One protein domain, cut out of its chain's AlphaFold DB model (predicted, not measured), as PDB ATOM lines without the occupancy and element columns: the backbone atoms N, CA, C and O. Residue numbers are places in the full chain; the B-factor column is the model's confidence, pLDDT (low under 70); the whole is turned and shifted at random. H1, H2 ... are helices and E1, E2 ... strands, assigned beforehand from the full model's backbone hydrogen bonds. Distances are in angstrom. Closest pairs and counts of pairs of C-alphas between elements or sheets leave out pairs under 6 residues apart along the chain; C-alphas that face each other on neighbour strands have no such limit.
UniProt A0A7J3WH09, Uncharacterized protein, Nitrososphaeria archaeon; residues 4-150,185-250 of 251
ATOM      1  N   ASP A   4      23.577   2.111  26.181       87.62
ATOM      2  CA  ASP A   4      23.510   1.791  27.615       87.62
ATOM      3  C   ASP A   4      23.121   3.021  28.444       87.62
ATOM      4  O   ASP A   4      22.223   2.956  29.279       87.62
ATOM      5  N   LYS A   5      23.730   4.180  28.147       88.94
ATOM      6  CA  LYS A   5      23.377   5.450  28.795       88.94
ATOM      7  C   LYS A   5      21.946   5.875  28.474       88.94
ATOM      8  O   LYS A   5      21.291   6.471  29.325       88.94
ATOM      9  N   LEU A   6      21.471   5.621  27.254       89.06
ATOM     10  CA  LEU A   6      20.089   5.902  26.869       89.06
ATOM     11  C   LEU A   6      19.121   5.064  27.711       89.06
ATOM     12  O   LEU A   6      18.198   5.637  28.279       89.06
ATOM     13  N   SER A   7      19.369   3.755  27.830       90.12
ATOM     14  CA  SER A   7      18.533   2.838  28.618       90.12
ATOM     15  C   SER A   7      18.495   3.237  30.086       90.12
ATOM     16  O   SER A   7      17.420   3.520  30.607       90.12
ATOM     17  N   SER A   8      19.665   3.388  30.717       90.69
ATOM     18  CA  SER A   8      19.736   3.712  32.143       90.69
ATOM     19  C   SER A   8      19.076   5.059  32.457       90.69
ATOM     20  O   SER A   8      18.377   5.196  33.449       90.69
ATOM     21  N   THR A   9      19.230   6.058  31.576       89.44
ATOM     22  CA  THR A   9      18.604   7.377  31.773       89.44
ATOM     23  C   THR A   9      17.076   7.322  31.675       89.44
ATOM     24  O   THR A   9      16.401   8.144  32.296       89.44
ATOM     25  N   LEU A  10      16.520   6.421  30.859       89.75
ATOM     26  CA  LEU A  10      15.072   6.253  30.731       89.75
ATOM     27  C   LEU A  10      14.492   5.521  31.941       89.75
ATOM     28  O   LEU A  10      13.490   5.982  32.479       89.75
ATOM     29  N   GLU A  11      15.149   4.454  32.392       90.31
ATOM     30  CA  GLU A  11      14.770   3.707  33.600       90.31
ATOM     31  C   GLU A  11      14.840   4.595  34.852       90.31
ATOM     32  O   GLU A  11      13.923   4.590  35.668       90.31
ATOM     33  N   ASP A  12      15.864   5.449  34.962       89.69
ATOM     34  CA  ASP A  12      15.983   6.418  36.061       89.69
ATOM     35  C   ASP A  12      14.851   7.464  36.057       89.69
ATOM     36  O   ASP A  12      14.440   7.956  37.111       89.69
ATOM     37  N   GLN A  13      14.364   7.857  34.874       86.50
ATOM     38  CA  GLN A  13      13.313   8.872  34.738       86.50
ATOM     39  C   GLN A  13      11.899   8.304  34.848       86.50
ATOM     40  O   GLN A  13      10.986   9.046  35.216       86.50
ATOM     41  N   ILE A  14      11.715   7.030  34.505       87.31
ATOM     42  CA  ILE A  14      10.427   6.333  34.527       87.31
ATOM     43  C   ILE A  14      10.654   4.944  35.146       87.31
ATOM     44  O   ILE A  14      10.776   3.965  34.408       87.31
ATOM     45  N   PRO A  15      10.727   4.846  36.487       84.69
ATOM     46  CA  PRO A  15      11.031   3.593  37.182       84.69
ATOM     47  C   PRO A  15      10.041   2.454  36.904       84.69
ATOM     48  O   PRO A  15      10.371   1.284  37.076       84.69
ATOM     49  N   GLU A  16       8.818   2.782  36.487       85.56
ATOM     50  CA  GLU A  16       7.769   1.828  36.122       85.56
ATOM     51  C   GLU A  16       7.958   1.232  34.713       85.56
ATOM     52  O   GLU A  16       7.208   0.336  34.318       85.56
ATOM     53  N   CYS A  17       8.926   1.729  33.936       87.12
ATOM     54  CA  CYS A  17       9.205   1.295  32.571       87.12
ATOM     55  C   CYS A  17      10.386   0.314  32.526       87.12
ATOM     56  O   CYS A  17      11.460   0.599  33.048       87.12
ATOM     57  N   GLU A  18      10.209  -0.812  31.835       92.12
ATOM     58  CA  GLU A  18      11.300  -1.721  31.472       92.12
ATOM     59  C   GLU A  18      11.795  -1.381  30.060       92.12
ATOM     60  O   GLU A  18      11.000  -1.327  29.114       92.12
ATOM     61  N   VAL A  19      13.104  -1.160  29.899       94.12
ATOM     62  CA  VAL A  19      13.695  -0.814  28.600       94.12
ATOM     63  C   VAL A  19      14.428  -2.018  28.011       94.12
ATOM     64  O   VAL A  19      15.498  -2.414  28.463       94.12
ATOM     65  N   GLU A  20      13.882  -2.583  26.932       94.69
ATOM     66  CA  GLU A  20      14.554  -3.629  26.154       94.69
ATOM     67  C   GLU A  20      15.331  -3.006  24.983       94.69
ATOM     68  O   GLU A  20      14.752  -2.587  23.977       94.69
ATOM     69  N   LEU A  21      16.664  -2.979  25.079       94.81
ATOM     70  CA  LEU A  21      17.508  -2.604  23.948       94.81
ATOM     71  C   LEU A  21      17.601  -3.746  22.934       94.81
ATOM     72  O   LEU A  21      18.076  -4.844  23.229       94.81
ATOM     73  N   ARG A  22      17.213  -3.442  21.697       94.31
ATOM     74  CA  ARG A  22      17.389  -4.314  20.535       94.31
ATOM     75  C   ARG A  22      18.398  -3.701  19.574       94.31
ATOM     76  O   ARG A  22      18.725  -2.519  19.630       94.31
ATOM     77  N   GLU A  23      18.911  -4.541  18.694       92.12
ATOM     78  CA  GLU A  23      19.725  -4.103  17.560       92.12
ATOM     79  C   GLU A  23      18.911  -3.313  16.520       92.12
ATOM     80  O   GLU A  23      17.739  -3.009  16.741       92.12
ATOM     81  N   ASP A  24      19.519  -3.010  15.366       92.81
ATOM     82  CA  ASP A  24      18.828  -2.355  14.250       92.81
ATOM     83  C   ASP A  24      17.469  -3.010  13.957       92.81
ATOM     84  O   ASP A  24      17.361  -4.230  13.813       92.81
ATOM     85  N   TYR A  25      16.432  -2.179  13.856       95.56
ATOM     86  CA  TYR A  25      15.046  -2.626  13.752       95.56
ATOM     87  C   TYR A  25      14.807  -3.567  12.569       95.56
ATOM     88  O   TYR A  25      14.138  -4.591  12.707       95.56
ATOM     89  N   LEU A  26      15.362  -3.242  11.399       96.00
ATOM     90  CA  LEU A  26      15.152  -4.033  10.189       96.00
ATOM     91  C   LEU A  26      15.965  -5.330  10.263       96.00
ATOM     92  O   LEU A  26      15.446  -6.392   9.915       96.00
ATOM     93  N   ALA A  27      17.188  -5.283  10.794       94.56
ATOM     94  CA  ALA A  27      17.981  -6.485  11.055       94.56
ATOM     95  C   ALA A  27      17.302  -7.425  12.072       94.56
ATOM     96  O   ALA A  27      17.288  -8.648  11.881       94.56
ATOM     97  N   TYR A  28      16.706  -6.865  13.130       95.94
ATOM     98  CA  TYR A  28      15.926  -7.604  14.120       95.94
ATOM     99  C   TYR A  28      14.690  -8.238  13.475       95.94
ATOM    100  O   TYR A  28      14.483  -9.445  13.603       95.94
ATOM    101  N   ALA A  29      13.920  -7.461  12.708       96.44
ATOM    102  CA  ALA A  29      12.727  -7.926  12.007       96.44
ATOM    103  C   ALA A  29      13.029  -9.087  11.044       96.44
ATOM    104  O   ALA A  29      12.324 -10.097  11.032       96.44
ATOM    105  N   MET A  30      14.117  -9.005  10.275       94.94
ATOM    106  CA  MET A  30      14.514 -10.084   9.365       94.94
ATOM    107  C   MET A  30      14.911 -11.357  10.111       94.94
ATOM    108  O   MET A  30      14.559 -12.459   9.692       94.94
ATOM    109  N   ARG A  31      15.637 -11.237  11.228       94.88
ATOM    110  CA  ARG A  31      16.133 -12.410  11.958       94.88
ATOM    111  C   ARG A  31      15.082 -13.046  12.854       94.88
ATOM    112  O   ARG A  31      14.985 -14.270  12.910       94.88
ATOM    113  N   ARG A  32      14.353 -12.229  13.614       95.88
ATOM    114  CA  ARG A  32      13.439 -12.683  14.669       95.88
ATOM    115  C   ARG A  32      12.013 -12.801  14.172       95.88
ATOM    116  O   ARG A  32      11.388 -13.827  14.417       95.88
ATOM    117  N   TRP A  33      11.544 -11.824  13.402       96.06
ATOM    118  CA  TRP A  33      10.199 -11.845  12.818       96.06
ATOM    119  C   TRP A  33      10.154 -12.487  11.422       96.06
ATOM    120  O   TRP A  33       9.079 -12.646  10.856       96.06
ATOM    121  N   ARG A  34      11.311 -12.920  10.887       94.56
ATOM    122  CA  ARG A  34      11.459 -13.610   9.589       94.56
ATOM    123  C   ARG A  34      10.915 -12.809   8.402       94.56
ATOM    124  O   ARG A  34      10.427 -13.381   7.429       94.56
ATOM    125  N   VAL A  35      11.020 -11.484   8.478       95.69
ATOM    126  CA  VAL A  35      10.629 -10.581   7.392       95.69
ATOM    127  C   VAL A  35      11.537 -10.786   6.174       95.69
ATOM    128  O   VAL A  35      12.756 -10.901   6.306       95.69
ATOM    129  N   ASN A  36      10.951 -10.813   4.973       97.06
ATOM    130  CA  ASN A  36      11.693 -11.012   3.729       97.06
ATOM    131  C   ASN A  36      12.546  -9.767   3.385       97.06
ATOM    132  O   ASN A  36      11.984  -8.690   3.156       97.06
ATOM    133  N   PRO A  37      13.885  -9.888   3.284       95.69
ATOM    134  CA  PRO A  37      14.763  -8.750   3.008       95.69
ATOM    135  C   PRO A  37      14.546  -8.131   1.621       95.69
ATOM    136  O   PRO A  37      14.642  -6.916   1.482       95.69
ATOM    137  N   LYS A  38      14.221  -8.933   0.597       95.69
ATOM    138  CA  LYS A  38      14.027  -8.432  -0.777       95.69
ATOM    139  C   LYS A  38      12.741  -7.626  -0.906       95.69
ATOM    140  O   LYS A  38      12.742  -6.540  -1.479       95.69
ATOM    141  N   GLU A  39      11.653  -8.137  -0.334       96.94
ATOM    142  CA  GLU A  39      10.375  -7.417  -0.281       96.94
ATOM    143  C   GLU A  39      10.503  -6.144   0.558       96.94
ATOM    144  O   GLU A  39       9.990  -5.099   0.172       96.94
ATOM    145  N   THR A  40      11.258  -6.206   1.659       97.69
ATOM    146  CA  THR A  40      11.558  -5.039   2.498       97.69
ATOM    147  C   THR A  40      12.329  -3.979   1.725       97.69
ATOM    148  O   THR A  40      11.946  -2.815   1.765       97.69
ATOM    149  N   ALA A  41      13.375  -4.360   0.987       97.88
ATOM    150  CA  ALA A  41      14.148  -3.428   0.170       97.88
ATOM    151  C   ALA A  41      13.284  -2.762  -0.908       97.88
ATOM    152  O   ALA A  41      13.293  -1.540  -1.044       97.88
ATOM    153  N   ALA A  42      12.484  -3.553  -1.632       98.06
ATOM    154  CA  ALA A  42      11.567  -3.031  -2.639       98.06
ATOM    155  C   ALA A  42      10.534  -2.080  -2.020       98.06
ATOM    156  O   ALA A  42      10.267  -1.006  -2.561       98.06
ATOM    157  N   ARG A  43       9.997  -2.435  -0.847       98.25
ATOM    158  CA  ARG A  43       9.043  -1.587  -0.144       98.25
ATOM    159  C   ARG A  43       9.693  -0.293   0.326       98.25
ATOM    160  O   ARG A  43       9.150   0.758   0.027       98.25
ATOM    161  N   LEU A  44      10.856  -0.328   0.969       97.94
ATOM    162  CA  LEU A  44      11.583   0.879   1.385       97.94
ATOM    163  C   LEU A  44      11.880   1.807   0.200       97.94
ATOM    164  O   LEU A  44      11.633   3.007   0.293       97.94
ATOM    165  N   ALA A  45      12.325   1.252  -0.931       97.94
ATOM    166  CA  ALA A  45      12.602   2.023  -2.136       97.94
ATOM    167  C   ALA A  45      11.337   2.714  -2.674       97.94
ATOM    168  O   ALA A  45      11.399   3.879  -3.058       97.94
ATOM    169  N   SER A  46      10.177   2.042  -2.620       98.12
ATOM    170  CA  SER A  46       8.896   2.637  -3.037       98.12
ATOM    171  C   SER A  46       8.471   3.849  -2.204       98.12
ATOM    172  O   SER A  46       7.699   4.670  -2.685       98.12
ATOM    173  N   LEU A  47       8.960   3.972  -0.966       97.75
ATOM    174  CA  LEU A  47       8.591   5.044  -0.036       97.75
ATOM    175  C   LEU A  47       9.450   6.299  -0.184       97.75
ATOM    176  O   LEU A  47       9.215   7.290   0.511       97.75
ATOM    177  N   ARG A  48      10.471   6.258  -1.043       96.62
ATOM    178  CA  ARG A  48      11.375   7.385  -1.250       96.62
ATOM    179  C   ARG A  48      10.629   8.581  -1.825       96.62
ATOM    180  O   ARG A  48       9.718   8.418  -2.626       96.62
ATOM    181  N   VAL A  49      11.067   9.776  -1.452       95.19
ATOM    182  CA  VAL A  49      10.563  11.047  -1.976       95.19
ATOM    183  C   VAL A  49      11.677  11.714  -2.773       95.19
ATOM    184  O   VAL A  49      12.770  11.944  -2.255       95.19
ATOM    185  N   VAL A  50      11.400  12.011  -4.042       91.56
ATOM    186  CA  VAL A  50      12.331  12.717  -4.941       91.56
ATOM    187  C   VAL A  50      11.926  14.184  -5.098       91.56
ATOM    188  O   VAL A  50      12.778  15.067  -5.046       91.56
ATOM    189  N   ASP A  51      10.625  14.453  -5.240       89.38
ATOM    190  CA  ASP A  51      10.072  15.806  -5.323       89.38
ATOM    191  C   ASP A  51       9.524  16.244  -3.957       89.38
ATOM    192  O   ASP A  51       8.445  15.824  -3.532       89.38
ATOM    193  N   ILE A  52      10.262  17.123  -3.275       86.44
ATOM    194  CA  ILE A  52       9.883  17.662  -1.959       86.44
ATOM    195  C   ILE A  52       8.676  18.605  -2.000       86.44
ATOM    196  O   ILE A  52       8.064  18.853  -0.964       86.44
ATOM    197  N   LEU A  53       8.331  19.171  -3.158       87.00
ATOM    198  CA  LEU A  53       7.161  20.041  -3.274       87.00
ATOM    199  C   LEU A  53       5.892  19.201  -3.302       87.00
ATOM    200  O   LEU A  53       4.887  19.582  -2.701       87.00
ATOM    201  N   ARG A  54       5.937  18.041  -3.963       86.75
ATOM    202  CA  ARG A  54       4.822  17.088  -3.979       86.75
ATOM    203  C   ARG A  54       4.775  16.231  -2.723       86.75
ATOM    204  O   ARG A  54       3.691  16.051  -2.181       86.75
ATOM    205  N   CYS A  55       5.936  15.812  -2.217       90.38
ATOM    206  CA  CYS A  55       6.068  14.869  -1.104       90.38
ATOM    207  C   CYS A  55       5.385  13.518  -1.372       90.38
ATOM    208  O   CYS A  55       4.891  12.866  -0.456       90.38
ATOM    209  N   GLU A  56       5.337  13.106  -2.635       92.12
ATOM    210  CA  GLU A  56       4.748  11.830  -3.030       92.12
ATOM    211  C   GLU A  56       5.820  10.731  -3.010       92.12
ATOM    212  O   GLU A  56       6.960  10.977  -3.432       92.12
ATOM    213  N   PRO A  57       5.483   9.522  -2.528       94.00
ATOM    214  CA  PRO A  57       6.376   8.380  -2.624       94.00
ATOM    215  C   PRO A  57       6.571   7.989  -4.096       94.00
ATOM    216  O   PRO A  57       5.649   8.098  -4.903       94.00
ATOM    217  N   VAL A  58       7.750   7.466  -4.437       94.44
ATOM    218  CA  VAL A  58       8.058   6.964  -5.789       94.44
ATOM    219  C   VAL A  58       7.055   5.894  -6.244       94.44
ATOM    220  O   VAL A  58       6.693   5.847  -7.418       94.44
ATOM    221  N   GLY A  59       6.579   5.043  -5.331       93.25
ATOM    222  CA  GLY A  59       5.601   3.995  -5.626       93.25
ATOM    223  C   GLY A  59       6.215   2.802  -6.360       93.25
ATOM    224  O   GLY A  59       6.384   1.744  -5.760       93.25
ATOM    225  N   GLU A  60       6.579   2.960  -7.630       94.75
ATOM    226  CA  GLU A  60       7.252   1.928  -8.432       94.75
ATOM    227  C   GLU A  60       8.759   2.231  -8.529       94.75
ATOM    228  O   GLU A  60       9.178   3.006  -9.391       94.75
ATOM    229  N   PRO A  61       9.595   1.666  -7.635       96.19
ATOM    230  CA  PRO A  61      11.012   1.996  -7.590       96.19
ATOM    231  C   PRO A  61      11.795   1.369  -8.745       96.19
ATOM    232  O   PRO A  61      11.530   0.248  -9.187       96.19
ATOM    233  N   LEU A  62      12.850   2.060  -9.172       96.56
ATOM    234  CA  LEU A  62      13.814   1.529 -10.130       96.56
ATOM    235  C   LEU A  62      14.682   0.439  -9.484       96.56
ATOM    236  O   LEU A  62      14.981   0.472  -8.290       96.56
ATOM    237  N   ILE A  63      15.207  -0.480 -10.301       96.50
ATOM    238  CA  ILE A  63      16.094  -1.569  -9.840       96.50
ATOM    239  C   ILE A  63      17.288  -1.027  -9.037       96.50
ATOM    240  O   ILE A  63      17.678  -1.613  -8.031       96.50
ATOM    241  N   GLY A  64      17.851   0.113  -9.449       95.94
ATOM    242  CA  GLY A  64      18.962   0.755  -8.741       95.94
ATOM    243  C   GLY A  64      18.597   1.255  -7.338       95.94
ATOM    244  O   GLY A  64      19.452   1.248  -6.453       95.94
ATOM    245  N   GLU A  65      17.340   1.646  -7.122       96.19
ATOM    246  CA  GLU A  65      16.827   2.098  -5.824       96.19
ATOM    247  C   GLU A  65      16.570   0.914  -4.895       96.19
ATOM    248  O   GLU A  65      16.950   0.963  -3.730       96.19
ATOM    249  N   ILE A  66      16.027  -0.184  -5.428       97.88
ATOM    250  CA  ILE A  66      15.883  -1.443  -4.685       97.88
ATOM    251  C   ILE A  66      17.263  -1.964  -4.277       97.88
ATOM    252  O   ILE A  66      17.504  -2.233  -3.104       97.88
ATOM    253  N   ALA A  67      18.205  -2.035  -5.224       97.06
ATOM    254  CA  ALA A  67      19.566  -2.490  -4.958       97.06
ATOM    255  C   ALA A  67      20.298  -1.588  -3.950       97.06
ATOM    256  O   ALA A  67      21.190  -2.050  -3.238       97.06
ATOM    257  N   TYR A  68      19.967  -0.293  -3.903       96.25
ATOM    258  CA  TYR A  68      20.458   0.607  -2.864       96.25
ATOM    259  C   TYR A  68      19.949   0.183  -1.483       96.25
ATOM    260  O   TYR A  68      20.773  -0.038  -0.596       96.25
ATOM    261  N   GLU A  69      18.639  -0.020  -1.321       97.06
ATOM    262  CA  GLU A  69      18.080  -0.477  -0.044       97.06
ATOM    263  C   GLU A  69      18.632  -1.841   0.364       97.06
ATOM    264  O   GLU A  69      19.007  -2.014   1.516       97.06
ATOM    265  N   GLU A  70      18.783  -2.790  -0.565       96.81
ATOM    266  CA  GLU A  70      19.402  -4.090  -0.274       96.81
ATOM    267  C   GLU A  70      20.807  -3.934   0.327       96.81
ATOM    268  O   GLU A  70      21.147  -4.617   1.293       96.81
ATOM    269  N   ARG A  71      21.620  -3.005  -0.199       95.62
ATOM    270  CA  ARG A  71      22.957  -2.723   0.347       95.62
ATOM    271  C   ARG A  71      22.890  -2.105   1.740       95.62
ATOM    272  O   ARG A  71      23.701  -2.480   2.579       95.62
ATOM    273  N   VAL A  72      21.956  -1.185   1.982       94.31
ATOM    274  CA  VAL A  72      21.783  -0.537   3.295       94.31
ATOM    275  C   VAL A  72      21.236  -1.518   4.333       94.31
ATOM    276  O   VAL A  72      21.644  -1.476   5.488       94.31
ATOM    277  N   LEU A  73      20.342  -2.426   3.940       94.31
ATOM    278  CA  LEU A  73      19.823  -3.483   4.810       94.31
ATOM    279  C   LEU A  73      20.911  -4.479   5.228       94.31
ATOM    280  O   LEU A  73      20.885  -4.980   6.347       94.31
ATOM    281  N   GLN A  74      21.855  -4.777   4.333       92.00
ATOM    282  CA  GLN A  74      23.013  -5.618   4.647       92.00
ATOM    283  C   GLN A  74      24.029  -4.898   5.535       92.00
ATOM    284  O   GLN A  74      24.644  -5.517   6.399       92.00
ATOM    285  N   ASP A  75      24.231  -3.606   5.286       90.38
ATOM    286  CA  ASP A  75      25.244  -2.790   5.936       90.38
ATOM    287  C   ASP A  75      24.736  -1.342   6.061       90.38
ATOM    288  O   ASP A  75      24.870  -0.551   5.116       90.38
ATOM    289  N   PRO A  76      24.163  -0.969   7.224       86.69
ATOM    290  CA  PRO A  76      23.614   0.367   7.452       86.69
ATOM    291  C   PRO A  76      24.624   1.506   7.261       86.69
ATOM    292  O   PRO A  76      24.213   2.638   6.999       86.69
ATOM    293  N   SER A  77      25.936   1.227   7.333       85.31
ATOM    294  CA  SER A  77      26.985   2.227   7.079       85.31
ATOM    295  C   SER A  77      27.028   2.702   5.621       85.31
ATOM    296  O   SER A  77      27.563   3.768   5.330       85.31
ATOM    297  N   ARG A  78      26.406   1.953   4.698       87.50
ATOM    298  CA  ARG A  78      26.258   2.319   3.278       87.50
ATOM    299  C   ARG A  78      25.128   3.309   3.018       87.50
ATOM    300  O   ARG A  78      24.901   3.687   1.865       87.50
ATOM    301  N   SER A  79      24.397   3.706   4.059       87.00
ATOM    302  CA  SER A  79      23.401   4.768   3.959       87.00
ATOM    303  C   SER A  79      24.054   6.058   3.454       87.00
ATOM    304  O   SER A  79      25.203   6.364   3.763       87.00
ATOM    305  N   THR A  80      23.333   6.809   2.629       82.81
ATOM    306  CA  THR A  80      23.831   8.040   2.006       82.81
ATOM    307  C   THR A  80      22.929   9.186   2.426       82.81
ATOM    308  O   THR A  80      21.704   9.066   2.379       82.81
ATOM    309  N   ALA A  81      23.531  10.303   2.833       77.88
ATOM    310  CA  ALA A  81      22.786  11.499   3.196       77.88
ATOM    311  C   ALA A  81      21.988  12.051   2.000       77.88
ATOM    312  O   ALA A  81      22.433  11.979   0.853       77.88
ATOM    313  N   GLY A  82      20.826  12.643   2.280       83.19
ATOM    314  CA  GLY A  82      19.987  13.316   1.280       83.19
ATOM    315  C   GLY A  82      18.904  12.451   0.628       83.19
ATOM    316  O   GLY A  82      18.146  12.968  -0.187       83.19
ATOM    317  N   ILE A  83      18.784  11.169   0.987       93.31
ATOM    318  CA  ILE A  83      17.638  10.345   0.575       93.31
ATOM    319  C   ILE A  83      16.495  10.537   1.570       93.31
ATOM    320  O   ILE A  83      16.668  10.344   2.775       93.31
ATOM    321  N   LEU A  84      15.333  10.911   1.038       95.69
ATOM    322  CA  LEU A  84      14.128  11.233   1.796       95.69
ATOM    323  C   LEU A  84      13.104  10.108   1.669       95.69
ATOM    324  O   LEU A  84      13.009   9.480   0.615       95.69
ATOM    325  N   TYR A  85      12.313   9.898   2.719       97.38
ATOM    326  CA  TYR A  85      11.213   8.932   2.748       97.38
ATOM    327  C   TYR A  85       9.946   9.599   3.264       97.38
ATOM    328  O   TYR A  85      10.008  10.398   4.201       97.38
ATOM    329  N   GLU A  86       8.804   9.243   2.682       96.94
ATOM    330  CA  GLU A  86       7.503   9.710   3.156       96.94
ATOM    331  C   GLU A  86       7.235   9.109   4.546       96.94
ATOM    332  O   GLU A  86       7.213   7.889   4.724       96.94
ATOM    333  N   GLY A  87       7.114   9.977   5.549       97.06
ATOM    334  CA  GLY A  87       7.184   9.615   6.959       97.06
ATOM    335  C   GLY A  87       6.023   8.747   7.429       97.06
ATOM    336  O   GLY A  87       6.250   7.790   8.174       97.06
ATOM    337  N   TYR A  88       4.793   9.033   6.998       96.50
ATOM    338  CA  TYR A  88       3.613   8.293   7.452       96.50
ATOM    339  C   TYR A  88       3.560   6.885   6.863       96.50
ATOM    340  O   TYR A  88       3.305   5.910   7.574       96.50
ATOM    341  N   LEU A  89       3.858   6.744   5.575       97.56
ATOM    342  CA  LEU A  89       3.939   5.462   4.891       97.56
ATOM    343  C   LEU A  89       5.127   4.642   5.394       97.56
ATOM    344  O   LEU A  89       5.008   3.423   5.532       97.56
ATOM    345  N   PHE A  90       6.244   5.294   5.721       98.25
ATOM    346  CA  PHE A  90       7.385   4.652   6.367       98.25
ATOM    347  C   PHE A  90       7.022   4.109   7.748       98.25
ATOM    348  O   PHE A  90       7.281   2.938   8.029       98.25
ATOM    349  N   GLN A  91       6.349   4.904   8.583       98.25
ATOM    350  CA  GLN A  91       5.883   4.451   9.893       98.25
ATOM    351  C   GLN A  91       4.869   3.311   9.791       98.25
ATOM    352  O   GLN A  91       5.001   2.304  10.488       98.25
ATOM    353  N   SER A  92       3.901   3.430   8.881       98.06
ATOM    354  CA  SER A  92       2.910   2.388   8.603       98.06
ATOM    355  C   SER A  92       3.568   1.084   8.147       98.06
ATOM    356  O   SER A  92       3.187  -0.002   8.591       98.06
ATOM    357  N   PHE A  93       4.600   1.181   7.304       98.44
ATOM    358  CA  PHE A  93       5.374   0.024   6.880       98.44
ATOM    359  C   PHE A  93       6.128  -0.615   8.045       98.44
ATOM    360  O   PHE A  93       6.009  -1.820   8.230       98.44
ATOM    361  N   LEU A  94       6.848   0.153   8.871       98.12
ATOM    362  CA  LEU A  94       7.530  -0.437  10.026       98.12
ATOM    363  C   LEU A  94       6.531  -1.115  10.968       98.12
ATOM    364  O   LEU A  94       6.768  -2.253  11.361       98.12
ATOM    365  N   HIS A  95       5.398  -0.472  11.260       97.56
ATOM    366  CA  HIS A  95       4.327  -1.059  12.066       97.56
ATOM    367  C   HIS A  95       3.837  -2.405  11.510       97.56
ATOM    368  O   HIS A  95       3.616  -3.345  12.275       97.56
ATOM    369  N   SER A  96       3.693  -2.531  10.186       97.31
ATOM    370  CA  SER A  96       3.210  -3.771   9.570       97.31
ATOM    371  C   SER A  96       4.171  -4.953   9.742       97.31
ATOM    372  O   SER A  96       3.716  -6.096   9.695       97.31
ATOM    373  N   LEU A  97       5.456  -4.690  10.016       97.62
ATOM    374  CA  LEU A  97       6.470  -5.713  10.292       97.62
ATOM    375  C   LEU A  97       6.414  -6.272  11.722       97.62
ATOM    376  O   LEU A  97       6.869  -7.391  11.942       97.62
ATOM    377  N   ILE A  98       5.869  -5.520  12.686       97.06
ATOM    378  CA  ILE A  98       5.795  -5.938  14.098       97.06
ATOM    379  C   ILE A  98       4.809  -7.113  14.218       97.06
ATOM    380  O   ILE A  98       3.689  -6.968  13.737       97.06
ATOM    381  N   PRO A  99       5.128  -8.252  14.850       96.62
ATOM    382  CA  PRO A  99       4.176  -9.345  15.052       96.62
ATOM    383  C   PRO A  99       2.996  -8.942  15.936       96.62
ATOM    384  O   PRO A  99       3.118  -8.062  16.786       96.62
ATOM    385  N   VAL A 100       1.849  -9.605  15.774       94.69
ATOM    386  CA  VAL A 100       0.621  -9.292  16.531       94.69
ATOM    387  C   VAL A 100       0.845  -9.415  18.042       94.69
ATOM    388  O   VAL A 100       0.305  -8.626  18.813       94.69
ATOM    389  N   GLU A 101       1.695 -10.347  18.459       94.69
ATOM    390  CA  GLU A 101       2.058 -10.615  19.852       94.69
ATOM    391  C   GLU A 101       2.771  -9.423  20.512       94.69
ATOM    392  O   GLU A 101       2.649  -9.208  21.719       94.69
ATOM    393  N   GLU A 102       3.483  -8.623  19.713       95.31
ATOM    394  CA  GLU A 102       4.206  -7.429  20.154       95.31
ATOM    395  C   GLU A 102       3.417  -6.129  19.914       95.31
ATOM    396  O   GLU A 102       3.883  -5.048  20.272       95.31
ATOM    397  N   ARG A 103       2.197  -6.210  19.365       93.06
ATOM    398  CA  ARG A 103       1.269  -5.073  19.196       93.06
ATOM    399  C   ARG A 103       0.266  -4.982  20.350       93.06
ATOM    400  O   ARG A 103      -0.930  -4.787  20.140       93.06
ATOM    401  N   ARG A 104       0.739  -5.168  21.583       91.75
ATOM    402  CA  ARG A 104      -0.093  -5.148  22.797       91.75
ATOM    403  C   ARG A 104       0.011  -3.821  23.547       91.75
ATOM    404  O   ARG A 104       1.023  -3.128  23.470       91.75
ATOM    405  N   TYR A 105      -1.030  -3.489  24.309       89.81
ATOM    406  CA  TYR A 105      -0.987  -2.364  25.244       89.81
ATOM    407  C   TYR A 105       0.117  -2.565  26.290       89.81
ATOM    408  O   TYR A 105       0.376  -3.690  26.716       89.81
ATOM    409  N   GLY A 106       0.763  -1.470  26.683       91.19
ATOM    410  CA  GLY A 106       1.923  -1.477  27.575       91.19
ATOM    411  C   GLY A 106       3.262  -1.718  26.874       91.19
ATOM    412  O   GLY A 106       4.281  -1.739  27.552       91.19
ATOM    413  N   LEU A 107       3.290  -1.884  25.544       95.31
ATOM    414  CA  LEU A 107       4.527  -2.017  24.773       95.31
ATOM    415  C   LEU A 107       4.631  -0.904  23.723       95.31
ATOM    416  O   LEU A 107       3.862  -0.868  22.758       95.31
ATOM    417  N   LEU A 108       5.598  -0.005  23.912       95.88
ATOM    418  CA  LEU A 108       5.945   1.056  22.970       95.88
ATOM    419  C   LEU A 108       7.227   0.684  22.222       95.88
ATOM    420  O   LEU A 108       8.307   0.636  22.806       95.88
ATOM    421  N   HIS A 109       7.122   0.485  20.911       97.50
ATOM    422  CA  HIS A 109       8.290   0.344  20.047       97.50
ATOM    423  C   HIS A 109       8.834   1.728  19.705       97.50
ATOM    424  O   HIS A 109       8.097   2.575  19.203       97.50
ATOM    425  N   THR A 110      10.127   1.955  19.930       97.19
ATOM    426  CA  THR A 110      10.812   3.175  19.483       97.19
ATOM    427  C   THR A 110      11.978   2.807  18.579       97.19
ATOM    428  O   THR A 110      12.898   2.103  18.984       97.19
ATOM    429  N   VAL A 111      11.931   3.275  17.334       97.75
ATOM    430  CA  VAL A 111      12.893   2.940  16.284       97.75
ATOM    431  C   VAL A 111      13.835   4.111  16.058       97.75
ATOM    432  O   VAL A 111      13.402   5.206  15.707       97.75
ATOM    433  N   LEU A 112      15.134   3.863  16.196       96.00
ATOM    434  CA  LEU A 112      16.175   4.806  15.798       96.00
ATOM    435  C   LEU A 112      16.623   4.482  14.373       96.00
ATOM    436  O   LEU A 112      16.932   3.334  14.062       96.00
ATOM    437  N   THR A 113      16.653   5.481  13.493       94.75
ATOM    438  CA  THR A 113      17.054   5.283  12.094       94.75
ATOM    439  C   THR A 113      17.896   6.439  11.567       94.75
ATOM    440  O   THR A 113      17.693   7.585  11.946       94.75
ATOM    441  N   SER A 114      18.828   6.160  10.654       93.62
ATOM    442  CA  SER A 114      19.575   7.195   9.922       93.62
ATOM    443  C   SER A 114      18.837   7.706   8.680       93.62
ATOM    444  O   SER A 114      19.316   8.621   8.012       93.62
ATOM    445  N   ARG A 115      17.669   7.141   8.347       95.06
ATOM    446  CA  ARG A 115      16.849   7.590   7.212       95.06
ATOM    447  C   ARG A 115      16.177   8.921   7.529       95.06
ATOM    448  O   ARG A 115      15.616   9.085   8.612       95.06
ATOM    449  N   LEU A 116      16.232   9.865   6.591       96.00
ATOM    450  CA  LEU A 116      15.614  11.180   6.743       96.00
ATOM    451  C   LEU A 116      14.138  11.105   6.338       96.00
ATOM    452  O   LEU A 116      13.813  10.731   5.210       96.00
ATOM    453  N   LEU A 117      13.253  11.434   7.273       96.81
ATOM    454  CA  LEU A 117      11.809  11.354   7.078       96.81
ATOM    455  C   LEU A 117      11.255  12.732   6.748       96.81
ATOM    456  O   LEU A 117      11.675  13.729   7.339       96.81
ATOM    457  N   VAL A 118      10.302  12.776   5.824       96.44
ATOM    458  CA  VAL A 118       9.589  13.995   5.452       96.44
ATOM    459  C   VAL A 118       8.089  13.767   5.505       96.44
ATOM    460  O   VAL A 118       7.607  12.692   5.169       96.44
ATOM    461  N   THR A 119       7.348  14.788   5.906       94.81
ATOM    462  CA  THR A 119       5.885  14.804   5.824       94.81
ATOM    463  C   THR A 119       5.445  16.106   5.187       94.81
ATOM    464  O   THR A 119       6.160  17.107   5.259       94.81
ATOM    465  N   LYS A 120       4.245  16.135   4.626       91.50
ATOM    466  CA  LYS A 120       3.641  17.359   4.115       91.50
ATOM    467  C   LYS A 120       2.228  17.465   4.663       91.50
ATOM    468  O   LYS A 120       1.417  16.583   4.397       91.50
ATOM    469  N   GLU A 121       1.959  18.519   5.427       85.06
ATOM    470  CA  GLU A 121       0.605  18.777   5.907       85.06
ATOM    471  C   GLU A 121      -0.267  19.313   4.766       85.06
ATOM    472  O   GLU A 121       0.206  19.959   3.821       85.06
ATOM    473  N   GLU A 122      -1.567  19.045   4.844       76.94
ATOM    474  CA  GLU A 122      -2.516  19.554   3.862       76.94
ATOM    475  C   GLU A 122      -2.556  21.092   3.905       76.94
ATOM    476  O   GLU A 122      -2.696  21.706   4.961       76.94
ATOM    477  N   GLY A 123      -2.399  21.730   2.744       72.94
ATOM    478  CA  GLY A 123      -2.312  23.189   2.634       72.94
ATOM    479  C   GLY A 123      -0.901  23.770   2.789       72.94
ATOM    480  O   GLY A 123      -0.707  24.947   2.480       72.94
ATOM    481  N   GLU A 124       0.102  22.974   3.174       78.81
ATOM    482  CA  GLU A 124       1.500  23.407   3.141       78.81
ATOM    483  C   GLU A 124       2.097  23.289   1.729       78.81
ATOM    484  O   GLU A 124       1.848  22.347   0.972       78.81
ATOM    485  N   GLY A 125       2.920  24.271   1.352       74.88
ATOM    486  CA  GLY A 125       3.511  24.351   0.011       74.88
ATOM    487  C   GLY A 125       4.711  23.428  -0.226       74.88
ATOM    488  O   GLY A 125       5.156  23.304  -1.366       74.88
ATOM    489  N   ARG A 126       5.267  22.804   0.822       78.62
ATOM    490  CA  ARG A 126       6.467  21.956   0.740       78.62
ATOM    491  C   ARG A 126       6.499  20.904   1.842       78.62
ATOM    492  O   ARG A 126       5.904  21.102   2.891       78.62
ATOM    493  N   ALA A 127       7.241  19.827   1.610       88.56
ATOM    494  CA  ALA A 127       7.546  18.841   2.632       88.56
ATOM    495  C   ALA A 127       8.446  19.417   3.735       88.56
ATOM    496  O   ALA A 127       9.345  20.226   3.481       88.56
ATOM    497  N   HIS A 128       8.239  18.925   4.949       91.62
ATOM    498  CA  HIS A 128       9.013  19.234   6.137       91.62
ATOM    499  C   HIS A 128       9.777  17.992   6.578       91.62
ATOM    500  O   HIS A 128       9.185  16.937   6.806       91.62
ATOM    501  N   ALA A 129      11.095  18.124   6.723       93.94
ATOM    502  CA  ALA A 129      11.893  17.103   7.383       93.94
ATOM    503  C   ALA A 129      11.456  16.972   8.846       93.94
ATOM    504  O   ALA A 129      11.150  17.966   9.511       93.94
ATOM    505  N   ARG A 130      11.412  15.737   9.344       94.75
ATOM    506  CA  ARG A 130      10.981  15.421  10.705       94.75
ATOM    507  C   ARG A 130      12.110  14.763  11.481       94.75
ATOM    508  O   ARG A 130      12.799  13.869  10.992       94.75
ATOM    509  N   THR A 131      12.245  15.185  12.731       95.81
ATOM    510  CA  THR A 131      13.114  14.527  13.706       95.81
ATOM    511  C   THR A 131      12.461  13.277  14.285       95.81
ATOM    512  O   THR A 131      13.127  12.262  14.474       95.81
ATOM    513  N   ILE A 132      11.156  13.352  14.556       96.88
ATOM    514  CA  ILE A 132      10.374  12.293  15.188       96.88
ATOM    515  C   ILE A 132       9.035  12.102  14.470       96.88
ATOM    516  O   ILE A 132       8.399  13.074  14.066       96.88
ATOM    517  N   MET A 133       8.610  10.847  14.356       97.06
ATOM    518  CA  MET A 133       7.243  10.436  14.049       97.06
ATOM    519  C   MET A 133       6.654   9.807  15.312       97.06
ATOM    520  O   MET A 133       7.133   8.765  15.764       97.06
ATOM    521  N   LEU A 134       5.645  10.448  15.903       96.75
ATOM    522  CA  LEU A 134       4.949   9.931  17.082       96.75
ATOM    523  C   LEU A 134       3.968   8.819  16.678       96.75
ATOM    524  O   LEU A 134       3.377   8.868  15.601       96.75
ATOM    525  N   GLY A 135       3.821   7.794  17.515       94.56
ATOM    526  CA  GLY A 135       2.991   6.618  17.242       94.56
ATOM    527  C   GLY A 135       3.573   5.360  17.879       94.56
ATOM    528  O   GLY A 135       4.436   5.445  18.748       94.56
ATOM    529  N   ASN A 136       3.113   4.188  17.441       95.19
ATOM    530  CA  ASN A 136       3.694   2.901  17.822       95.19
ATOM    531  C   ASN A 136       3.862   2.041  16.550       95.19
ATOM    532  O   ASN A 136       2.863   1.525  16.050       95.19
ATOM    533  N   PRO A 137       5.076   1.939  15.977       97.69
ATOM    534  CA  PRO A 137       6.328   2.425  16.536       97.69
ATOM    535  C   PRO A 137       6.463   3.951  16.439       97.69
ATOM    536  O   PRO A 137       6.073   4.566  15.442       97.69
ATOM    537  N   ALA A 138       7.069   4.558  17.454       98.06
ATOM    538  CA  ALA A 138       7.645   5.887  17.327       98.06
ATOM    539  C   ALA A 138       8.956   5.778  16.543       98.06
ATOM    540  O   ALA A 138       9.687   4.798  16.689       98.06
ATOM    541  N   ILE A 139       9.270   6.762  15.704       98.44
ATOM    542  CA  ILE A 139      10.488   6.742  14.883       98.44
ATOM    543  C   ILE A 139      11.270   8.017  15.119       98.44
ATOM    544  O   ILE A 139      10.727   9.100  14.945       98.44
ATOM    545  N   ILE A 140      12.545   7.893  15.471       97.69
ATOM    546  CA  ILE A 140      13.457   9.017  15.675       97.69
ATOM    547  C   ILE A 140      14.563   8.912  14.627       97.69
ATOM    548  O   ILE A 140      15.309   7.930  14.572       97.69
ATOM    549  N   SER A 141      14.662   9.935  13.780       96.31
ATOM    550  CA  SER A 141      15.682  10.018  12.742       96.31
ATOM    551  C   SER A 141      16.935  10.701  13.286       96.31
ATOM    552  O   SER A 141      16.913  11.890  13.597       96.31
ATOM    553  N   THR A 142      18.055   9.980  13.370       94.69
ATOM    554  CA  THR A 142      19.339  10.551  13.803       94.69
ATOM    555  C   THR A 142      19.889  11.553  12.793       94.69
ATOM    556  O   THR A 142      20.449  12.572  13.186       94.69
ATOM    557  N   THR A 143      19.655  11.324  11.501       94.62
ATOM    558  CA  THR A 143      19.905  12.320  10.448       94.62
ATOM    559  C   THR A 143      18.932  13.491  10.563       94.62
ATOM    560  O   THR A 143      19.330  14.646  10.433       94.62
ATOM    561  N   GLY A 144      17.664  13.215  10.878       95.62
ATOM    562  CA  GLY A 144      16.647  14.234  11.133       95.62
ATOM    563  C   GLY A 144      17.025  15.177  12.272       95.62
ATOM    564  O   GLY A 144      16.840  16.376  12.131       95.62
ATOM    565  N   LEU A 145      17.658  14.689  13.343       95.81
ATOM    566  CA  LEU A 145      18.172  15.539  14.430       95.81
ATOM    567  C   LEU A 145      19.159  16.617  13.958       95.81
ATOM    568  O   LEU A 145      19.232  17.691  14.553       95.81
ATOM    569  N   VAL A 146      19.925  16.327  12.907       94.62
ATOM    570  CA  VAL A 146      20.932  17.234  12.350       94.62
ATOM    571  C   VAL A 146      20.313  18.123  11.271       94.62
ATOM    572  O   VAL A 146      20.547  19.335  11.260       94.62
ATOM    573  N   GLU A 147      19.519  17.539  10.373       93.44
ATOM    574  CA  GLU A 147      19.062  18.194   9.141       93.44
ATOM    575  C   GLU A 147      17.668  18.823   9.221       93.44
ATOM    576  O   GLU A 147      17.393  19.754   8.469       93.44
ATOM    577  N   ALA A 148      16.780  18.347  10.100       94.12
ATOM    578  CA  ALA A 148      15.400  18.829  10.158       94.12
ATOM    579  C   ALA A 148      15.229  20.180  10.877       94.12
ATOM    580  O   ALA A 148      14.507  21.027  10.344       94.12
ATOM    581  N   PRO A 149      15.859  20.435  12.047       95.19
ATOM    582  CA  PRO A 149      15.748  21.734  12.698       95.19
ATOM    583  C   PRO A 149      16.393  22.827  11.846       95.19
ATOM    584  O   PRO A 149      17.500  22.664  11.326       95.19
ATOM    585  N   ALA A 150      15.719  23.968  11.735       93.19
ATOM    586  CA  ALA A 150      16.221  25.095  10.966       93.19
ATOM    587  C   ALA A 150      17.501  25.674  11.589       93.19
ATOM    588  O   ALA A 150      17.660  25.745  12.813       93.19
ATOM    589  N   SER A 185      25.809  18.217  15.099       92.38
ATOM    590  CA  SER A 185      26.530  17.624  13.970       92.38
ATOM    591  C   SER A 185      26.367  16.103  13.953       92.38
ATOM    592  O   SER A 185      25.913  15.499  14.928       92.38
ATOM    593  N   TYR A 186      26.741  15.470  12.841       89.94
ATOM    594  CA  TYR A 186      26.907  14.017  12.813       89.94
ATOM    595  C   TYR A 186      27.967  13.594  13.841       89.94
ATOM    596  O   TYR A 186      28.939  14.315  14.060       89.94
ATOM    597  N   ASP A 187      27.744  12.449  14.489       86.19
ATOM    598  CA  ASP A 187      28.603  11.878  15.540       86.19
ATOM    599  C   ASP A 187      28.801  12.749  16.794       86.19
ATOM    600  O   ASP A 187      29.696  12.499  17.602       86.19
ATOM    601  N   ASP A 188      27.927  13.734  17.013       92.56
ATOM    602  CA  ASP A 188      27.953  14.589  18.199       92.56
ATOM    603  C   ASP A 188      27.696  13.778  19.485       92.56
ATOM    604  O   ASP A 188      26.727  13.016  19.600       92.56
ATOM    605  N   GLU A 189      28.549  13.953  20.497       91.81
ATOM    606  CA  GLU A 189      28.437  13.250  21.779       91.81
ATOM    607  C   GLU A 189      27.104  13.529  22.495       91.81
ATOM    608  O   GLU A 189      26.573  12.676  23.222       91.81
ATOM    609  N   ARG A 190      26.511  14.699  22.222       94.62
ATOM    610  CA  ARG A 190      25.240  15.150  22.786       94.62
ATOM    611  C   ARG A 190      24.042  14.419  22.186       94.62
ATOM    612  O   ARG A 190      22.984  14.429  22.818       94.62
ATOM    613  N   MET A 191      24.190  13.722  21.047       94.25
ATOM    614  CA  MET A 191      23.094  12.982  20.396       94.25
ATOM    615  C   MET A 191      22.377  12.044  21.364       94.25
ATOM    616  O   MET A 191      21.155  11.987  21.353       94.25
ATOM    617  N   THR A 192      23.111  11.358  22.247       93.88
ATOM    618  CA  THR A 192      22.506  10.446  23.232       93.88
ATOM    619  C   THR A 192      21.508  11.180  24.133       93.88
ATOM    620  O   THR A 192      20.400  10.697  24.349       93.88
ATOM    621  N   SER A 193      21.864  12.376  24.619       93.81
ATOM    622  CA  SER A 193      20.960  13.188  25.441       93.81
ATOM    623  C   SER A 193      19.742  13.638  24.639       93.81
ATOM    624  O   SER A 193      18.613  13.568  25.118       93.81
ATOM    625  N   VAL A 194      19.946  14.066  23.398       96.38
ATOM    626  CA  VAL A 194      18.835  14.521  22.562       96.38
ATOM    627  C   VAL A 194      17.868  13.378  22.258       96.38
ATOM    628  O   VAL A 194      16.663  13.539  22.436       96.38
ATOM    629  N   VAL A 195      18.380  12.199  21.897       96.12
ATOM    630  CA  VAL A 195      17.556  11.012  21.639       96.12
ATOM    631  C   VAL A 195      16.751  10.622  22.876       96.12
ATOM    632  O   VAL A 195      15.562  10.376  22.731       96.12
ATOM    633  N   VAL A 196      17.327  10.649  24.085       94.69
ATOM    634  CA  VAL A 196      16.558  10.412  25.324       94.69
ATOM    635  C   VAL A 196      15.344  11.343  25.414       94.69
ATOM    636  O   VAL A 196      14.257  10.892  25.755       94.69
ATOM    637  N   GLY A 197      15.484  12.625  25.069       94.94
ATOM    638  CA  GLY A 197      14.351  13.553  25.082       94.94
ATOM    639  C   GLY A 197      13.267  13.223  24.061       94.94
ATOM    640  O   GLY A 197      12.086  13.291  24.388       94.94
ATOM    641  N   TYR A 198      13.651  12.806  22.856       96.44
ATOM    642  CA  TYR A 198      12.700  12.364  21.833       96.44
ATOM    643  C   TYR A 198      12.049  11.013  22.172       96.44
ATOM    644  O   TYR A 198      10.872  10.817  21.877       96.44
ATOM    645  N   VAL A 199      12.753  10.101  22.852       95.81
ATOM    646  CA  VAL A 199      12.139   8.880  23.399       95.81
ATOM    647  C   VAL A 199      11.126   9.245  24.483       95.81
ATOM    648  O   VAL A 199      10.014   8.728  24.471       95.81
ATOM    649  N   LEU A 200      11.443  10.196  25.368       94.56
ATOM    650  CA  LEU A 200      10.476  10.695  26.348       94.56
ATOM    651  C   LEU A 200       9.258  11.324  25.664       94.56
ATOM    652  O   LEU A 200       8.141  11.053  26.082       94.56
ATOM    653  N   GLN A 201       9.428  12.092  24.583       95.62
ATOM    654  CA  GLN A 201       8.288  12.589  23.797       95.62
ATOM    655  C   GLN A 201       7.410  11.443  23.274       95.62
ATOM    656  O   GLN A 201       6.190  11.505  23.411       95.62
ATOM    657  N   ALA A 202       8.009  10.369  22.750       96.31
ATOM    658  CA  ALA A 202       7.267   9.181  22.332       96.31
ATOM    659  C   ALA A 202       6.512   8.517  23.498       96.31
ATOM    660  O   ALA A 202       5.345   8.157  23.344       96.31
ATOM    661  N   VAL A 203       7.143   8.404  24.670       94.62
ATOM    662  CA  VAL A 203       6.522   7.843  25.880       94.62
ATOM    663  C   VAL A 203       5.352   8.703  26.357       94.62
ATOM    664  O   VAL A 203       4.272   8.176  26.612       94.62
ATOM    665  N   PHE A 204       5.520  10.024  26.431       95.12
ATOM    666  CA  PHE A 204       4.449  10.937  26.836       95.12
ATOM    667  C   PHE A 204       3.273  10.915  25.860       95.12
ATOM    668  O   PHE A 204       2.118  10.911  26.289       95.12
ATOM    669  N   TYR A 205       3.552  10.834  24.559       96.00
ATOM    670  CA  TYR A 205       2.508  10.666  23.559       96.00
ATOM    671  C   TYR A 205       1.772   9.332  23.727       96.00
ATOM    672  O   TYR A 205       0.544   9.302  23.691       96.00
ATOM    673  N   TYR A 206       2.498   8.239  23.970       94.94
ATOM    674  CA  TYR A 206       1.915   6.912  24.165       94.94
ATOM    675  C   TYR A 206       1.043   6.816  25.427       94.94
ATOM    676  O   TYR A 206      -0.042   6.242  25.378       94.94
ATOM    677  N   LEU A 207       1.505   7.379  26.548       92.44
ATOM    678  CA  LEU A 207       0.821   7.282  27.841       92.44
ATOM    679  C   LEU A 207      -0.302   8.311  28.007       92.44
ATOM    680  O   LEU A 207      -1.352   7.989  28.559       92.44
ATOM    681  N   PHE A 208      -0.086   9.546  27.550       93.19
ATOM    682  CA  PHE A 208      -0.961  10.682  27.859       93.19
ATOM    683  C   PHE A 208      -1.604  11.320  26.621       93.19
ATOM    684  O   PHE A 208      -2.437  12.212  26.760       93.19
ATOM    685  N   GLY A 209      -1.221  10.907  25.407       92.31
ATOM    686  CA  GLY A 209      -1.656  11.553  24.165       92.31
ATOM    687  C   GLY A 209      -1.053  12.947  23.948       92.31
ATOM    688  O   GLY A 209      -1.488  13.674  23.055       92.31
ATOM    689  N   GLU A 210      -0.060  13.349  24.751       87.75
ATOM    690  CA  GLU A 210       0.576  14.662  24.645       87.75
ATOM    691  C   GLU A 210       1.688  14.637  23.595       87.75
ATOM    692  O   GLU A 210       2.718  13.999  23.786       87.75
ATOM    693  N   ALA A 211       1.481  15.340  22.477       82.75
ATOM    694  CA  ALA A 211       2.463  15.379  21.396       82.75
ATOM    695  C   ALA A 211       3.699  16.214  21.762       82.75
ATOM    696  O   ALA A 211       4.821  15.719  21.688       82.75
ATOM    697  N   PHE A 212       3.503  17.472  22.178       91.50
ATOM    698  CA  PHE A 212       4.605  18.374  22.510       91.50
ATOM    699  C   PHE A 212       4.249  19.381  23.604       91.50
ATOM    700  O   PHE A 212       3.108  19.827  23.737       91.50
ATOM    701  N   CYS A 213       5.272  19.809  24.343       94.44
ATOM    702  CA  CYS A 213       5.193  20.914  25.285       94.44
ATOM    703  C   CYS A 213       5.396  22.263  24.582       94.44
ATOM    704  O   CYS A 213       6.139  22.374  23.608       94.44
ATOM    705  N   THR A 214       4.784  23.313  25.126       92.56
ATOM    706  CA  THR A 214       4.977  24.702  24.686       92.56
ATOM    707  C   THR A 214       6.005  25.471  25.521       92.56
ATOM    708  O   THR A 214       6.347  26.593  25.165       92.56
ATOM    709  N   ASP A 215       6.502  24.902  26.626       95.31
ATOM    710  CA  ASP A 215       7.546  25.506  27.460       95.31
ATOM    711  C   ASP A 215       8.927  25.274  26.818       95.31
ATOM    712  O   ASP A 215       9.363  24.121  26.770       95.31
ATOM    713  N   PRO A 216       9.648  26.327  26.376       94.25
ATOM    714  CA  PRO A 216      10.961  26.204  25.729       94.25
ATOM    715  C   PRO A 216      12.057  25.620  26.626       94.25
ATOM    716  O   PRO A 216      13.141  25.281  26.149       94.25
ATOM    717  N   SER A 217      11.820  25.562  27.937       94.69
ATOM    718  CA  SER A 217      12.726  24.944  28.904       94.69
ATOM    719  C   SER A 217      12.340  23.494  29.202       94.69
ATOM    720  O   SER A 217      13.040  22.827  29.952       94.69
ATOM    721  N   CYS A 218      11.247  22.973  28.649       96.75
ATOM    722  CA  CYS A 218      10.879  21.576  28.817       96.75
ATOM    723  C   CYS A 218      11.562  20.718  27.755       96.75
ATOM    724  O   CYS A 218      11.511  21.027  26.568       96.75
ATOM    725  N   ARG A 219      12.105  19.568  28.151       94.38
ATOM    726  CA  ARG A 219      12.674  18.577  27.226       94.38
ATOM    727  C   ARG A 219      11.666  18.031  26.205       94.38
ATOM    728  O   ARG A 219      12.064  17.476  25.191       94.38
ATOM    729  N   LEU A 220      10.366  18.204  26.444       95.69
ATOM    730  CA  LEU A 220       9.308  17.823  25.503       95.69
ATOM    731  C   LEU A 220       8.902  18.964  24.554       95.69
ATOM    732  O   LEU A 220       7.896  18.838  23.864       95.69
ATOM    733  N   TYR A 221       9.634  20.082  24.526       96.38
ATOM    734  CA  TYR A 221       9.327  21.228  23.666       96.38
ATOM    735  C   TYR A 221       9.337  20.868  22.171       96.38
ATOM    736  O   TYR A 221      10.188  20.098  21.718       96.38
ATOM    737  N   ASN A 222       8.406  21.446  21.404       92.38
ATOM    738  CA  ASN A 222       8.377  21.325  19.943       92.38
ATOM    739  C   ASN A 222       9.421  22.251  19.293       92.38
ATOM    740  O   ASN A 222       9.096  23.346  18.829       92.38
ATOM    741  N   SER A 223      10.685  21.837  19.307       93.06
ATOM    742  CA  SER A 223      11.780  22.603  18.709       93.06
ATOM    743  C   SER A 223      11.701  22.605  17.179       93.06
ATOM    744  O   SER A 223      11.730  21.544  16.555       93.06
ATOM    745  N   HIS A 224      11.690  23.793  16.574       92.06
ATOM    746  CA  HIS A 224      11.739  23.986  15.122       92.06
ATOM    747  C   HIS A 224      13.124  24.432  14.643       92.06
ATOM    748  O   HIS A 224      13.473  24.215  13.483       92.06
ATOM    749  N   THR A 225      13.923  25.046  15.519       95.44
ATOM    750  CA  THR A 225      15.299  25.468  15.225       95.44
ATOM    751  C   THR A 225      16.325  24.675  16.032       95.44
ATOM    752  O   THR A 225      16.018  24.100  17.080       95.44
ATOM    753  N   HIS A 226      17.579  24.670  15.567       96.06
ATOM    754  CA  HIS A 226      18.693  24.115  16.346       96.06
ATOM    755  C   HIS A 226      18.859  24.818  17.696       96.06
ATOM    756  O   HIS A 226      19.104  24.155  18.700       96.06
ATOM    757  N   GLU A 227      18.662  26.136  17.757       94.94
ATOM    758  CA  GLU A 227      18.761  26.888  19.010       94.94
ATOM    759  C   GLU A 227      17.732  26.406  20.043       94.94
ATOM    760  O   GLU A 227      18.071  26.151  21.204       94.94
ATOM    761  N   GLU A 228      16.483  26.229  19.613       95.94
ATOM    762  CA  GLU A 228      15.408  25.697  20.448       95.94
ATOM    763  C   GLU A 228      15.679  24.254  20.874       95.94
ATOM    764  O   GLU A 228      15.424  23.891  22.025       95.94
ATOM    765  N   LEU A 229      16.198  23.426  19.964       96.31
ATOM    766  CA  LEU A 229      16.565  22.043  20.257       96.31
ATOM    767  C   LEU A 229      17.646  22.001  21.334       96.31
ATOM    768  O   LEU A 229      17.467  21.344  22.360       96.31
ATOM    769  N   ILE A 230      18.748  22.734  21.150       96.62
ATOM    770  CA  ILE A 230      19.850  22.786  22.118       96.62
ATOM    771  C   ILE A 230      19.365  23.340  23.461       96.62
ATOM    772  O   ILE A 230      19.754  22.831  24.516       96.62
ATOM    773  N   ARG A 231      18.480  24.341  23.461       96.31
ATOM    774  CA  ARG A 231      17.893  24.881  24.692       96.31
ATOM    775  C   ARG A 231      17.109  23.822  25.469       96.31
ATOM    776  O   ARG A 231      17.393  23.618  26.649       96.31
ATOM    777  N   ALA A 232      16.157  23.157  24.823       96.62
ATOM    778  CA  ALA A 232      15.276  22.190  25.470       96.62
ATOM    779  C   ALA A 232      16.022  20.910  25.886       96.62
ATOM    780  O   ALA A 232      15.876  20.432  27.012       96.62
ATOM    781  N   GLN A 233      16.857  20.376  24.992       95.94
ATOM    782  CA  GLN A 233      17.441  19.039  25.122       95.94
ATOM    783  C   GLN A 233      18.769  19.009  25.878       95.94
ATOM    784  O   GLN A 233      19.077  18.006  26.525       95.94
ATOM    785  N   ILE A 234      19.562  20.083  25.786       95.69
ATOM    786  CA  ILE A 234      20.924  20.138  26.335       95.69
ATOM    787  C   ILE A 234      21.030  21.141  27.480       95.69
ATOM    788  O   ILE A 234      21.468  20.767  28.562       95.69
ATOM    789  N   LYS A 235      20.636  22.403  27.268       95.38
ATOM    790  CA  LYS A 235      20.796  23.449  28.295       95.38
ATOM    791  C   LYS A 235      19.850  23.241  29.474       95.38
ATOM    792  O   LYS A 235      20.279  23.368  30.613       95.38
ATOM    793  N   SER A 236      18.578  22.948  29.201       94.56
ATOM    794  CA  SER A 236      17.631  22.559  30.246       94.56
ATOM    795  C   SER A 236      17.754  21.075  30.571       94.56
ATOM    796  O   SER A 236      18.002  20.709  31.715       94.56
ATOM    797  N   GLY A 237      17.565  20.209  29.566       91.06
ATOM    798  CA  GLY A 237      17.678  18.754  29.713       91.06
ATOM    799  C   GLY A 237      16.625  18.109  30.627       91.06
ATOM    800  O   GLY A 237      16.631  16.887  30.790       91.06
ATOM    801  N   GLY A 238      15.710  18.895  31.204       92.81
ATOM    802  CA  GLY A 238      14.721  18.454  32.184       92.81
ATOM    803  C   GLY A 238      13.276  18.658  31.735       92.81
ATOM    804  O   GLY A 238      12.965  19.457  30.852       92.81
ATOM    805  N   LEU A 239      12.365  17.922  32.365       94.88
ATOM    806  CA  LEU A 239      10.923  18.103  32.202       94.88
ATOM    807  C   LEU A 239      10.443  19.324  32.996       94.88
ATOM    808  O   LEU A 239      10.934  19.574  34.096       94.88
ATOM    809  N   CYS A 240       9.447  20.055  32.490       95.94
ATOM    810  CA  CYS A 240       8.799  21.109  33.274       95.94
ATOM    811  C   CYS A 240       7.936  20.521  34.406       95.94
ATOM    812  O   CYS A 240       7.596  19.336  34.401       95.94
ATOM    813  N   HIS A 241       7.527  21.363  35.360       95.62
ATOM    814  CA  HIS A 241       6.785  20.930  36.553       95.62
ATOM    815  C   HIS A 241       5.523  20.107  36.233       95.62
ATOM    816  O   HIS A 241       5.222  19.133  36.927       95.62
ATOM    817  N   ARG A 242       4.793  20.465  35.167       95.06
ATOM    818  CA  ARG A 242       3.611  19.715  34.713       95.06
ATOM    819  C   ARG A 242       3.976  18.280  34.331       95.06
ATOM    820  O   ARG A 242       3.385  17.351  34.865       95.06
ATOM    821  N   HIS A 243       4.965  18.100  33.460       95.00
ATOM    822  CA  HIS A 243       5.351  16.777  32.965       95.00
ATOM    823  C   HIS A 243       6.022  15.920  34.040       95.00
ATOM    824  O   HIS A 243       5.776  14.721  34.100       95.00
ATOM    825  N   GLN A 244       6.782  16.530  34.955       94.00
ATOM    826  CA  GLN A 244       7.266  15.824  36.147       94.00
ATOM    827  C   GLN A 244       6.108  15.308  37.012       94.00
ATOM    828  O   GLN A 244       6.186  14.222  37.576       94.00
ATOM    829  N   SER A 245       5.032  16.089  37.133       93.25
ATOM    830  CA  SER A 245       3.863  15.698  37.924       93.25
ATOM    831  C   SER A 245       3.049  14.591  37.254       93.25
ATOM    832  O   SER A 245       2.518  13.748  37.966       93.25
ATOM    833  N   LEU A 246       2.999  14.554  35.917       92.44
ATOM    834  CA  LEU A 246       2.390  13.448  35.170       92.44
ATOM    835  C   LEU A 246       3.129  12.126  35.412       92.44
ATOM    836  O   LEU A 246       2.478  11.137  35.728       92.44
ATOM    837  N   LEU A 247       4.467  12.119  35.345       89.88
ATOM    838  CA  LEU A 247       5.249  10.907  35.632       89.88
ATOM    839  C   LEU A 247       5.086  10.444  37.078       89.88
ATOM    840  O   LEU A 247       4.849   9.269  37.315       89.88
ATOM    841  N   ARG A 248       5.123  11.368  38.048       88.25
ATOM    842  CA  ARG A 248       4.888  11.032  39.462       88.25
ATOM    843  C   ARG A 248       3.503  10.443  39.738       88.25
ATOM    844  O   ARG A 248       3.333   9.847  40.788       88.25
ATOM    845  N   GLY A 249       2.527  10.654  38.854       86.44
ATOM    846  CA  GLY A 249       1.188  10.078  38.977       86.44
ATOM    847  C   GLY A 249       1.054   8.653  38.430       86.44
ATOM    848  O   GLY A 249      -0.049   8.114  38.484       86.44
ATOM    849  N   LEU A 250       2.120   8.071  37.863       82.75
ATOM    850  CA  LEU A 250       2.138   6.676  37.403       82.75
ATOM    851  C   LEU A 250       2.389   5.671  38.543       82.75
ATOM    852  O   LEU A 250       2.020   4.505  38.388       82.75
TER     853      LEU A 250
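AT A GLANCE: This is residues 4 to 150 and 185 to 250 of the 251 residues of an uncharacterized protein of Nitrososphaeria archaeon (UniProt A0A7J3WH09). Short strands form a thin core between two groups of helices, with H2, H3, H4 and H5 toward one end and H1, H7, H8 and H9 toward the other. The long helix H7 packs on the parallel pair E2 and E5 and has H1 and H8 packed on it, while H5 stands on the mixed sheet E1 E3 E4 and H6 only grazes that sheet. The printed part has 213 residues, with nine named helices and five named strands in the order H1 H2 H3 H4 E1 H5 E2 E3 E4 E5 H6 H7 H8 H9, mostly helix by class. It is compact, with a radius of gyration of the C-alphas of 17.3 A, and rounded, spanning 52 by 40 by 33 A.

HOW THE PARTS SIT: In the larger sheet E3, residues 116 to 119, is the inner strand. E1, residues 84 to 86, is parallel to it, with N 118 and O 85 at 2.9 A. E4, residues 128 to 130, is antiparallel and forms a hairpin with E3, with N 130 and O 117 at 2.8 A. H5, residues 87 to 97, is on this sheet at a height of 9.6 A and only just stands up from it, rising 43 degrees. H6, residues 142 to 147, only grazes it. E2, residues 110 to 113, is parallel to E5, residues 138 to 141, with N 111 and O 138 at 2.8 A. H7, residues 191 to 208, comes closest to E5 at the C-alphas of Ala 138 and Ala 202, 6.0 A. With residues 192 to 200 alone H7 touches H1, residues 4 to 13, at a steep tilt of 41 degrees, closest at the C-alphas of Leu 6 and Val 196, 5.9 A. With residues 193 to 197 alone it touches H8, residues 226 to 236, about perpendicular at 83 degrees, closest at the C-alphas of Val 194 and Gln 233, 5.4 A. H9, residues 241 to 248, and H7 are near each other. H3, residues 37 to 46, touches H4, residues 63 to 74, closest at the C-alphas of Ala 41 and Glu 69, 4.9 A. H2, residues 25 to 32, is close to but not clearly touching H5. O i to N i+4 pairs are within hydrogen-bond range throughout H1, H2, H3, H4, H5, H7 and H9, and in 1 of 2 for H6 and 5 of 7 for H8.

IN THESE COORDINATES: H1 begins at C-alpha 4 (23.510, 1.791, 27.615). H7 is 25.3 A long, H4 16.6 A, H5 15.7 A and E3 10.4 A. H9 ends at C-alpha 248 (4.888, 11.032, 39.462).

THE WHOLE: The C-alphas farthest apart, Ile 63 and His 241, are 52.4 A apart. Residues 151 to 184 are not printed, with 13.1 A between C-alphas 150 and 185. The links H1 to H2, H3 to H4, H5 to E2 and H7 to H8 are long. No printed residue has a pLDDT under 70.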